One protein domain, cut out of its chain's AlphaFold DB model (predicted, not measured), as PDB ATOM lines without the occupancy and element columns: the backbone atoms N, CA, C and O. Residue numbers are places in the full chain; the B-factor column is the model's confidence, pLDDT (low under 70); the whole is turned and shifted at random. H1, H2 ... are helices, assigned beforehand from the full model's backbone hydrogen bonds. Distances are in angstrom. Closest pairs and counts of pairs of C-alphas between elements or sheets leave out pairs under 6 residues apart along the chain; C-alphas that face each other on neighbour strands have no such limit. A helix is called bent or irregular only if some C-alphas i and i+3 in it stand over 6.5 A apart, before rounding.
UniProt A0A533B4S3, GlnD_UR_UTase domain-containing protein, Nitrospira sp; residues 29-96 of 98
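What this domain is: This is residues 29 to 96 of the 98 residues of the protein "GlnD_UR_UTase domain-containing protein" of Nitrospira sp (UniProt A0A533B4S3). One long helix, H3, reaches far out of a small head: H2 packs across its first residues, about perpendicular to it, and H1 packs on H2 without meeting H3. Residues 81 to 96, of which 81 to 95 belong to H3, stick out as a free arm. The printed part has 68 residues, with three named helices in the order H1, H2, H3 and no named strand; the class is all helix. The whole is only just loose, close to compact, with a radius of gyration of the C-alphas of 13.3 A and spans of 40 by 28 by 18 A.

Where its parts are: Find C-alpha 69 at (487.045, 458.998, 222.955); from there H3, residues 69 to 95, runs 38.6 A to C-alpha 95 at (475.323, 437.824, 253.074). H3 is neither bent nor irregular, but only just: C-alphas 92 and 95 are 6.1 A apart. Look next at H2, residues 53 to 61, which is 12.2 A long. H1, residues 29 to 39, begins at C-alpha 29 at (491.562, 449.672, 242.381) and is 15.6 A long.

How they stand to each other: Start at residues 69 to 76, the part of H3 that alone touches H2. The closest C-alphas of the two helices are those of Ile 56 and Ala 73, 5.2 A apart. Their lines are about perpendicular, at 79 degrees. Move on to Gly 34 and Arg 61, whose C-alphas, 6.1 A apart, are the closest where H1 and H2 touch. These two run opposite ways at a steep tilt of 49 degrees. H1 and H3 are apart. In H1, H2 and H3 every O i to N i+4 pair is within hydrogen-bond range.

The domain as a whole: The C-alphas farthest apart are those of Asp 67 and Gly 96, at 42.4 A. Without residues 81 to 96, the body spans 30 by 18 by 17 A. The link from H1 to H2, 13 residues, is long, and the link from H2 to H3, 7 residues, is short. The printed part has no cut. Its mean pLDDT is 90.3; look for low confidence, under 70, at residues 41 to 45.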
ATOM      1  N   ARG A  29     490.322 449.071 241.885       94.25
ATOM      2  CA  ARG A  29     491.562 449.672 242.381       94.25
ATOM      3  C   ARG A  29     492.218 450.569 241.332       94.25
ATOM      4  O   ARG A  29     492.544 451.708 241.653       94.25
ATOM      5  N   MET A  30     492.345 450.075 240.103       95.25
ATOM      6  CA  MET A  30     492.840 450.839 238.956       95.25
ATOM      7  C   MET A  30     492.007 452.109 238.734       95.25
ATOM      8  O   MET A  30     492.565 453.192 238.574       95.25
ATOM      9  N   LEU A  31     490.679 451.994 238.799       94.25
ATOM     10  CA  LEU A  31     489.756 453.116 238.639       94.25
ATOM     11  C   LEU A  31     489.950 454.189 239.715       94.25
ATOM     12  O   LEU A  31     490.036 455.375 239.400       94.25
ATOM     13  N   ILE A  32     490.062 453.783 240.983       91.69
ATOM     14  CA  ILE A  32     490.341 454.699 242.096       91.69
ATOM     15  C   ILE A  32     491.688 455.403 241.889       91.69
ATOM     16  O   ILE A  32     491.796 456.605 242.135       91.69
ATOM     17  N   ASP A  33     492.716 454.682 241.445       91.31
ATOM     18  CA  ASP A  33     494.032 455.268 241.188       91.31
ATOM     19  C   ASP A  33     493.988 456.267 240.015       91.31
ATOM     20  O   ASP A  33     494.568 457.351 240.113       91.31
ATOM     21  N   GLY A  34     493.210 455.982 238.966       91.62
ATOM     22  CA  GLY A  34     492.921 456.927 237.882       91.62
ATOM     23  C   GLY A  34     492.191 458.188 238.360       91.62
ATOM     24  O   GLY A  34     492.602 459.301 238.028       91.62
ATOM     25  N   LEU A  35     491.161 458.038 239.200       90.50
ATOM     26  CA  LEU A  35     490.402 459.164 239.768       90.50
ATOM     27  C   LEU A  35     491.292 460.121 240.563       90.50
ATOM     28  O   LEU A  35     491.180 461.340 240.413       90.50
ATOM     29  N   ARG A  36     492.216 459.579 241.364       87.44
ATOM     30  CA  ARG A  36     493.178 460.374 242.146       87.44
ATOM     31  C   ARG A  36     494.066 461.245 241.266       87.44
ATOM     32  O   ARG A  36     494.409 462.356 241.659       87.44
ATOM     33  N   MET A  37     494.432 460.749 240.085       84.25
ATOM     34  CA  MET A  37     495.265 461.487 239.137       84.25
ATOM     35  C   MET A  37     494.481 462.597 238.435       84.25
ATOM     36  O   MET A  37     495.006 463.694 238.284       84.25
ATOM     37  N   VAL A  38     493.226 462.340 238.048       81.25
ATOM     38  CA  VAL A  38     492.382 463.336 237.360       81.25
ATOM     39  C   VAL A  38     491.948 464.466 238.303       81.25
ATOM     40  O   VAL A  38     491.884 465.616 237.881       81.25
ATOM     41  N   ARG A  39     491.672 464.174 239.583       78.06
ATOM     42  CA  ARG A  39     491.170 465.173 240.553       78.06
ATOM     43  C   ARG A  39     492.253 465.880 241.373       78.06
ATOM     44  O   ARG A  39     491.933 466.776 242.152       78.06
ATOM     45  N   GLY A  40     493.515 465.466 241.255       71.25
ATOM     46  CA  GLY A  40     494.636 466.064 241.990       71.25
ATOM     47  C   GLY A  40     494.565 465.911 243.519       71.25
ATOM     48  O   GLY A  40     495.354 466.524 244.232       71.25
ATOM     49  N   ASN A  41     493.632 465.109 244.049       62.62
ATOM     50  CA  ASN A  41     493.513 464.827 245.478       62.62
ATOM     51  C   ASN A  41     493.011 463.396 245.739       62.62
ATOM     52  O   ASN A  41     492.365 462.773 244.900       62.62
ATOM     53  N   ALA A  42     493.315 462.871 246.931       59.03
ATOM     54  CA  ALA A  42     493.026 461.482 247.299       59.03
ATOM     55  C   ALA A  42     491.663 461.258 247.979       59.03
ATOM     56  O   ALA A  42     491.359 460.124 248.364       59.03
ATOM     57  N   LYS A  43     490.884 462.324 248.196       57.81
ATOM     58  CA  LYS A  43     489.699 462.297 249.067       57.81
ATOM     59  C   LYS A  43     488.413 462.041 248.299       57.81
ATOM     60  O   LYS A  43     487.481 461.476 248.862       57.81
ATOM     61  N   ASP A  44     488.382 462.417 247.030       65.50
ATOM     62  CA  ASP A  44     487.169 462.336 246.245       65.50
ATOM     63  C   ASP A  44     487.061 460.999 245.501       65.50
ATOM     64  O   ASP A  44     487.904 460.652 244.672       65.50
ATOM     65  N   ARG A  45     486.038 460.217 245.857       67.94
ATOM     66  CA  ARG A  45     485.733 458.905 245.259       67.94
ATOM     67  C   ARG A  45     484.502 458.945 244.361       67.94
ATOM     68  O   ARG A  45     484.032 457.892 243.936       67.94
ATOM     69  N   VAL A  46     483.957 460.129 244.101       83.00
ATOM     70  CA  VAL A  46     482.787 460.269 243.241       83.00
ATOM     71  C   VAL A  46     483.246 460.163 241.790       83.00
ATOM     72  O   VAL A  46     484.207 460.817 241.386       83.00
ATOM     73  N   LEU A  47     482.580 459.327 240.996       87.69
ATOM     74  CA  LEU A  47     482.824 459.292 239.555       87.69
ATOM     75  C   LEU A  47     482.370 460.623 238.934       87.69
ATOM     76  O   LEU A  47     481.336 461.158 239.338       87.69
ATOM     77  N   PRO A  48     483.122 461.201 237.982       90.19
ATOM     78  CA  PRO A  48     482.593 462.291 237.172       90.19
ATOM     79  C   PRO A  48     481.314 461.849 236.434       90.19
ATOM     80  O   PRO A  48     481.157 460.652 236.182       90.19
ATOM     81  N   PRO A  49     480.422 462.783 236.062       91.00
ATOM     82  CA  PRO A  49     479.281 462.469 235.206       91.00
ATOM     83  C   PRO A  49     479.737 461.751 233.920       91.00
ATOM     84  O   PRO A  49     480.735 462.189 233.339       91.00
ATOM     85  N   PRO A  50     479.067 460.672 233.468       87.44
ATOM     86  CA  PRO A  50     479.525 459.868 232.327       87.44
ATOM     87  C   PRO A  50     479.680 460.634 231.003       87.44
ATOM     88  O   PRO A  50     480.466 460.240 230.146       87.44
ATOM     89  N   ASP A  51     478.948 461.732 230.846       88.19
ATOM     90  CA  ASP A  51     478.948 462.638 229.695       88.19
ATOM     91  C   ASP A  51     479.965 463.790 229.808       88.19
ATOM     92  O   ASP A  51     480.083 464.604 228.896       88.19
ATOM     93  N   SER A  52     480.720 463.865 230.907       92.06
ATOM     94  CA  SER A  52     481.689 464.939 231.144       92.06
ATOM     95  C   SER A  52     483.068 464.659 230.538       92.06
ATOM     96  O   SER A  52     483.554 463.525 230.535       92.06
ATOM     97  N   ASP A  53     483.780 465.726 230.158       91.69
ATOM     98  CA  ASP A  53     485.183 465.649 229.726       91.69
ATOM     99  C   ASP A  53     486.073 464.971 230.776       91.69
ATOM    100  O   ASP A  53     486.966 464.190 230.450       91.69
ATOM    101  N   ALA A  54     485.802 465.208 232.063       91.25
ATOM    102  CA  ALA A  54     486.523 464.580 233.166       91.25
ATOM    103  C   ALA A  54     486.398 463.046 233.156       91.25
ATOM    104  O   ALA A  54     487.356 462.351 233.506       91.25
ATOM    105  N   PHE A  55     485.250 462.506 232.740       94.25
ATOM    106  CA  PHE A  55     485.055 461.065 232.593       94.25
ATOM    107  C   PHE A  55     485.798 460.513 231.370       94.25
ATOM    108  O   PHE A  55     486.439 459.465 231.459       94.25
ATOM    109  N   ILE A  56     485.815 461.257 230.260       93.94
ATOM    110  CA  ILE A  56     486.612 460.916 229.073       93.94
ATOM    111  C   ILE A  56     488.111 460.885 229.413       93.94
ATOM    112  O   ILE A  56     488.824 459.943 229.052       93.94
ATOM    113  N   PHE A  57     488.608 461.878 230.156       92.25
ATOM    114  CA  PHE A  57     489.998 461.902 230.617       92.25
ATOM    115  C   PHE A  57     490.321 460.730 231.542       92.25
ATOM    116  O   PHE A  57     491.389 460.127 231.411       92.25
ATOM    117  N   LEU A  58     489.399 460.373 232.441       94.44
ATOM    118  CA  LEU A  58     489.538 459.192 233.288       94.44
ATOM    119  C   LEU A  58     489.655 457.916 232.447       94.44
ATOM    120  O   LEU A  58     490.610 457.168 232.645       94.44
ATOM    121  N   ALA A  59     488.751 457.705 231.485       95.38
ATOM    122  CA  ALA A  59     488.761 456.550 230.585       95.38
ATOM    123  C   ALA A  59     490.108 456.394 229.875       95.38
ATOM    124  O   ALA A  59     490.744 455.340 229.951       95.38
ATOM    125  N   ARG A  60     490.620 457.480 229.293       93.44
ATOM    126  CA  ARG A  60     491.945 457.488 228.660       93.44
ATOM    127  C   ARG A  60     493.057 457.158 229.651       93.44
ATOM    128  O   ARG A  60     493.969 456.404 229.324       93.44
ATOM    129  N   ARG A  61     492.991 457.709 230.867       92.56
ATOM    130  CA  ARG A  61     494.023 457.513 231.891       92.56
ATOM    131  C   ARG A  61     494.112 456.067 232.368       92.56
ATOM    132  O   ARG A  61     495.214 455.611 232.661       92.56
ATOM    133  N   VAL A  62     492.982 455.370 232.441       94.88
ATOM    134  CA  VAL A  62     492.918 453.966 232.867       94.88
ATOM    135  C   VAL A  62     493.004 452.970 231.701       94.88
ATOM    136  O   VAL A  62     492.836 451.775 231.908       94.88
ATOM    137  N   GLY A  63     493.326 453.439 230.489       94.62
ATOM    138  CA  GLY A  63     493.684 452.582 229.352       94.62
ATOM    139  C   GLY A  63     492.581 452.336 228.321       94.62
ATOM    140  O   GLY A  63     492.793 451.558 227.396       94.62
ATOM    141  N   TYR A  64     491.436 453.016 228.410       95.38
ATOM    142  CA  TYR A  64     490.375 452.957 227.397       95.38
ATOM    143  C   TYR A  64     490.678 453.947 226.269       95.38
ATOM    144  O   TYR A  64     490.032 454.985 226.120       95.38
ATOM    145  N   THR A  65     491.732 453.654 225.508       90.56
ATOM    146  CA  THR A  65     492.196 454.484 224.393       90.56
ATOM    147  C   THR A  65     491.637 453.957 223.075       90.56
ATOM    148  O   THR A  65     492.166 453.006 222.504       90.56
ATOM    149  N   THR A  66     490.563 454.579 222.605       87.50
ATOM    150  CA  THR A  66     489.954 454.358 221.285       87.50
ATOM    151  C   THR A  66     490.039 455.640 220.456       87.50
ATOM    152  O   THR A  66     490.177 456.724 221.030       87.50
ATOM    153  N   ASP A  67     489.940 455.535 219.127       86.31
ATOM    154  CA  ASP A  67     489.937 456.711 218.238       86.31
ATOM    155  C   ASP A  67     488.733 457.628 218.517       86.31
ATOM    156  O   ASP A  67     488.867 458.849 218.549       86.31
ATOM    157  N   ASP A  68     487.571 457.033 218.807       92.94
ATOM    158  CA  ASP A  68     486.409 457.718 219.380       92.94
ATOM    159  C   ASP A  68     486.536 457.731 220.913       92.94
ATOM    160  O   ASP A  68     486.321 456.711 221.573       92.94
ATOM    161  N   TRP A  69     486.882 458.876 221.502       90.69
ATOM    162  CA  TRP A  69     487.045 458.998 222.955       90.69
ATOM    163  C   TRP A  69     485.738 458.796 223.728       90.69
ATOM    164  O   TRP A  69     485.761 458.284 224.850       90.69
ATOM    165  N   GLN A  70     484.596 459.143 223.134       92.56
ATOM    166  CA  GLN A  70     483.283 458.898 223.716       92.56
ATOM    167  C   GLN A  70     482.972 457.398 223.737       92.56
ATOM    168  O   GLN A  70     482.361 456.917 224.690       92.56
ATOM    169  N   ALA A  71     483.424 456.630 222.740       94.25
ATOM    170  CA  ALA A  71     483.329 455.170 222.787       94.25
ATOM    171  C   ALA A  71     484.153 454.586 223.943       94.25
ATOM    172  O   ALA A  71     483.634 453.765 224.698       94.25
ATOM    173  N   GLY A  72     485.383 455.065 224.144       95.56
ATOM    174  CA  GLY A  72     486.236 454.648 225.262       95.56
ATOM    175  C   GLY A  72     485.600 454.937 226.625       95.56
ATOM    176  O   GLY A  72     485.595 454.077 227.505       95.56
ATOM    177  N   ALA A  73     484.979 456.109 226.777       95.06
ATOM    178  CA  ALA A  73     484.203 456.463 227.964       95.06
ATOM    179  C   ALA A  73     482.999 455.527 228.183       95.06
ATOM    180  O   ALA A  73     482.836 454.985 229.275       95.06
ATOM    181  N   ARG A  74     482.192 455.262 227.147       96.00
ATOM    182  CA  ARG A  74     481.055 454.323 227.236       96.00
ATOM    183  C   ARG A  74     481.502 452.905 227.606       96.00
ATOM    184  O   ARG A  74     480.841 452.238 228.404       96.00
ATOM    185  N   HIS A  75     482.631 452.451 227.063       96.62
ATOM    186  CA  HIS A  75     483.220 451.159 227.418       96.62
ATOM    187  C   HIS A  75     483.617 451.116 228.898       96.62
ATOM    188  O   HIS A  75     483.210 450.192 229.600       96.62
ATOM    189  N   LEU A  76     484.316 452.144 229.400       97.06
ATOM    190  CA  LEU A  76     484.645 452.237 230.824       97.06
ATOM    191  C   LEU A  76     483.379 452.203 231.692       97.06
ATOM    192  O   LEU A  76     483.339 451.481 232.686       97.06
ATOM    193  N   GLN A  77     482.345 452.968 231.331       96.62
ATOM    194  CA  GLN A  77     481.086 452.992 232.076       96.62
ATOM    195  C   GLN A  77     480.452 451.595 232.160       96.62
ATOM    196  O   GLN A  77     480.033 451.170 233.236       96.62
ATOM    197  N   THR A  78     480.442 450.868 231.044       97.31
ATOM    198  CA  THR A  78     479.887 449.511 230.974       97.31
ATOM    199  C   THR A  78     480.653 448.564 231.905       97.31
ATOM    200  O   THR A  78     480.038 447.831 232.678       97.31
ATOM    201  N   ASP A  79     481.987 448.614 231.905       97.56
ATOM    202  CA  ASP A  79     482.815 447.769 232.775       97.56
ATOM    203  C   ASP A  79     482.640 448.114 234.263       97.56
ATOM    204  O   ASP A  79     482.596 447.211 235.108       97.56
ATOM    205  N   ILE A  80     482.462 449.400 234.599       96.44
ATOM    206  CA  ILE A  80     482.105 449.831 235.961       96.44
ATOM    207  C   ILE A  80     480.801 449.168 236.397       96.44
ATOM    208  O   ILE A  80     480.758 448.530 237.452       96.44
ATOM    209  N   GLU A  81     479.746 449.288 235.594       96.62
ATOM    210  CA  GLU A  81     478.435 448.720 235.909       96.62
ATOM    211  C   GLU A  81     478.497 447.195 236.038       96.62
ATOM    212  O   GLU A  81     477.932 446.631 236.978       96.62
ATOM    213  N   GLN A  82     479.227 446.515 235.152       97.12
ATOM    214  CA  GLN A  82     479.396 445.062 235.195       97.12
ATOM    215  C   GLN A  82     480.109 444.601 236.469       97.12
ATOM    216  O   GLN A  82     479.602 443.721 237.173       97.12
ATOM    217  N   HIS A  83     481.258 445.196 236.804       97.25
ATOM    218  CA  HIS A  83     482.017 444.819 237.997       97.25
ATOM    219  C   HIS A  83     481.260 445.133 239.292       97.25
ATOM    220  O   HIS A  83     481.248 444.303 240.210       97.25
ATOM    221  N   MET A  84     480.586 446.285 239.363       94.94
ATOM    222  CA  MET A  84     479.780 446.668 240.526       94.94
ATOM    223  C   MET A  84     478.571 445.743 240.697       94.94
ATOM    224  O   MET A  84     478.350 445.230 241.795       94.94
ATOM    225  N   ASN A  85     477.837 445.442 239.620       96.19
ATOM    226  CA  ASN A  85     476.685 444.540 239.671       96.19
ATOM    227  C   ASN A  85     477.080 443.099 240.004       96.19
ATOM    228  O   ASN A  85     476.394 442.445 240.788       96.19
ATOM    229  N   ALA A  86     478.179 442.588 239.442       94.81
ATOM    230  CA  ALA A  86     478.665 441.247 239.761       94.81
ATOM    231  C   ALA A  86     479.052 441.127 241.245       94.81
ATOM    232  O   ALA A  86     478.674 440.160 241.908       94.81
ATOM    233  N   THR A  87     479.747 442.137 241.779       96.25
ATOM    234  CA  THR A  87     480.142 442.184 243.195       96.25
ATOM    235  C   THR A  87     478.924 442.304 244.109       96.25
ATOM    236  O   THR A  87     478.830 441.581 245.101       96.25
ATOM    237  N   LYS A  88     477.957 443.155 243.740       96.25
ATOM    238  CA  LYS A  88     476.685 443.295 244.451       96.25
ATOM    239  C   LYS A  88     475.928 441.969 244.497       96.25
ATOM    240  O   LYS A  88     475.583 441.535 245.582       96.25
ATOM    241  N   LYS A  89     475.744 441.283 243.365       95.75
ATOM    242  CA  LYS A  89     475.040 439.987 243.313       95.75
ATOM    243  C   LYS A  89     475.720 438.909 244.154       95.75
ATOM    244  O   LYS A  89     475.037 438.105 244.784       95.75
ATOM    245  N   PHE A  90     477.055 438.873 244.156       95.81
ATOM    246  CA  PHE A  90     477.804 437.974 245.030       95.81
ATOM    247  C   PHE A  90     477.486 438.261 246.502       95.81
ATOM    248  O   PHE A  90     477.115 437.344 247.228       95.81
ATOM    249  N   PHE A  91     477.573 439.527 246.921       95.81
ATOM    250  CA  PHE A  91     477.247 439.934 248.288       95.81
ATOM    251  C   PHE A  91     475.791 439.590 248.642       95.81
ATOM    252  O   PHE A  91     475.559 438.879 249.614       95.81
ATOM    253  N   GLU A  92     474.870 439.991 247.757       96.81
ATOM    254  CA  GLU A  92     473.472 439.568 247.576       96.81
ATOM    255  C   GLU A  92     473.202 438.162 248.116       96.81
ATOM    256  O   GLU A  92     472.497 437.909 249.096       96.81
ATOM    257  N   ARG A  93     473.831 437.226 247.414       94.75
ATOM    258  CA  ARG A  93     473.662 435.789 247.578       94.75
ATOM    259  C   ARG A  93     474.333 435.239 248.835       94.75
ATOM    260  O   ARG A  93     473.866 434.235 249.363       94.75
ATOM    261  N   THR A  94     475.443 435.829 249.270       93.62
ATOM    262  CA  THR A  94     476.269 435.279 250.357       93.62
ATOM    263  C   THR A  94     475.892 435.833 251.728       93.62
ATOM    264  O   THR A  94     475.947 435.098 252.709       93.62
ATOM    265  N   PHE A  95     475.511 437.109 251.809       93.62
ATOM    266  CA  PHE A  95     475.323 437.824 253.074       93.62
ATOM    267  C   PHE A  95     473.920 438.425 253.246       93.62
ATOM    268  O   PHE A  95     473.592 438.864 254.346       93.62
ATOM    269  N   GLY A  96     473.082 438.410 252.205       91.75
ATOM    270  CA  GLY A  96     471.759 439.035 252.211       91.75
ATOM    271  C   GLY A  96     471.767 440.456 251.642       91.75
ATOM    272  O   GLY A  96     472.823 441.018 251.355       91.75
TER     273      GLY A  96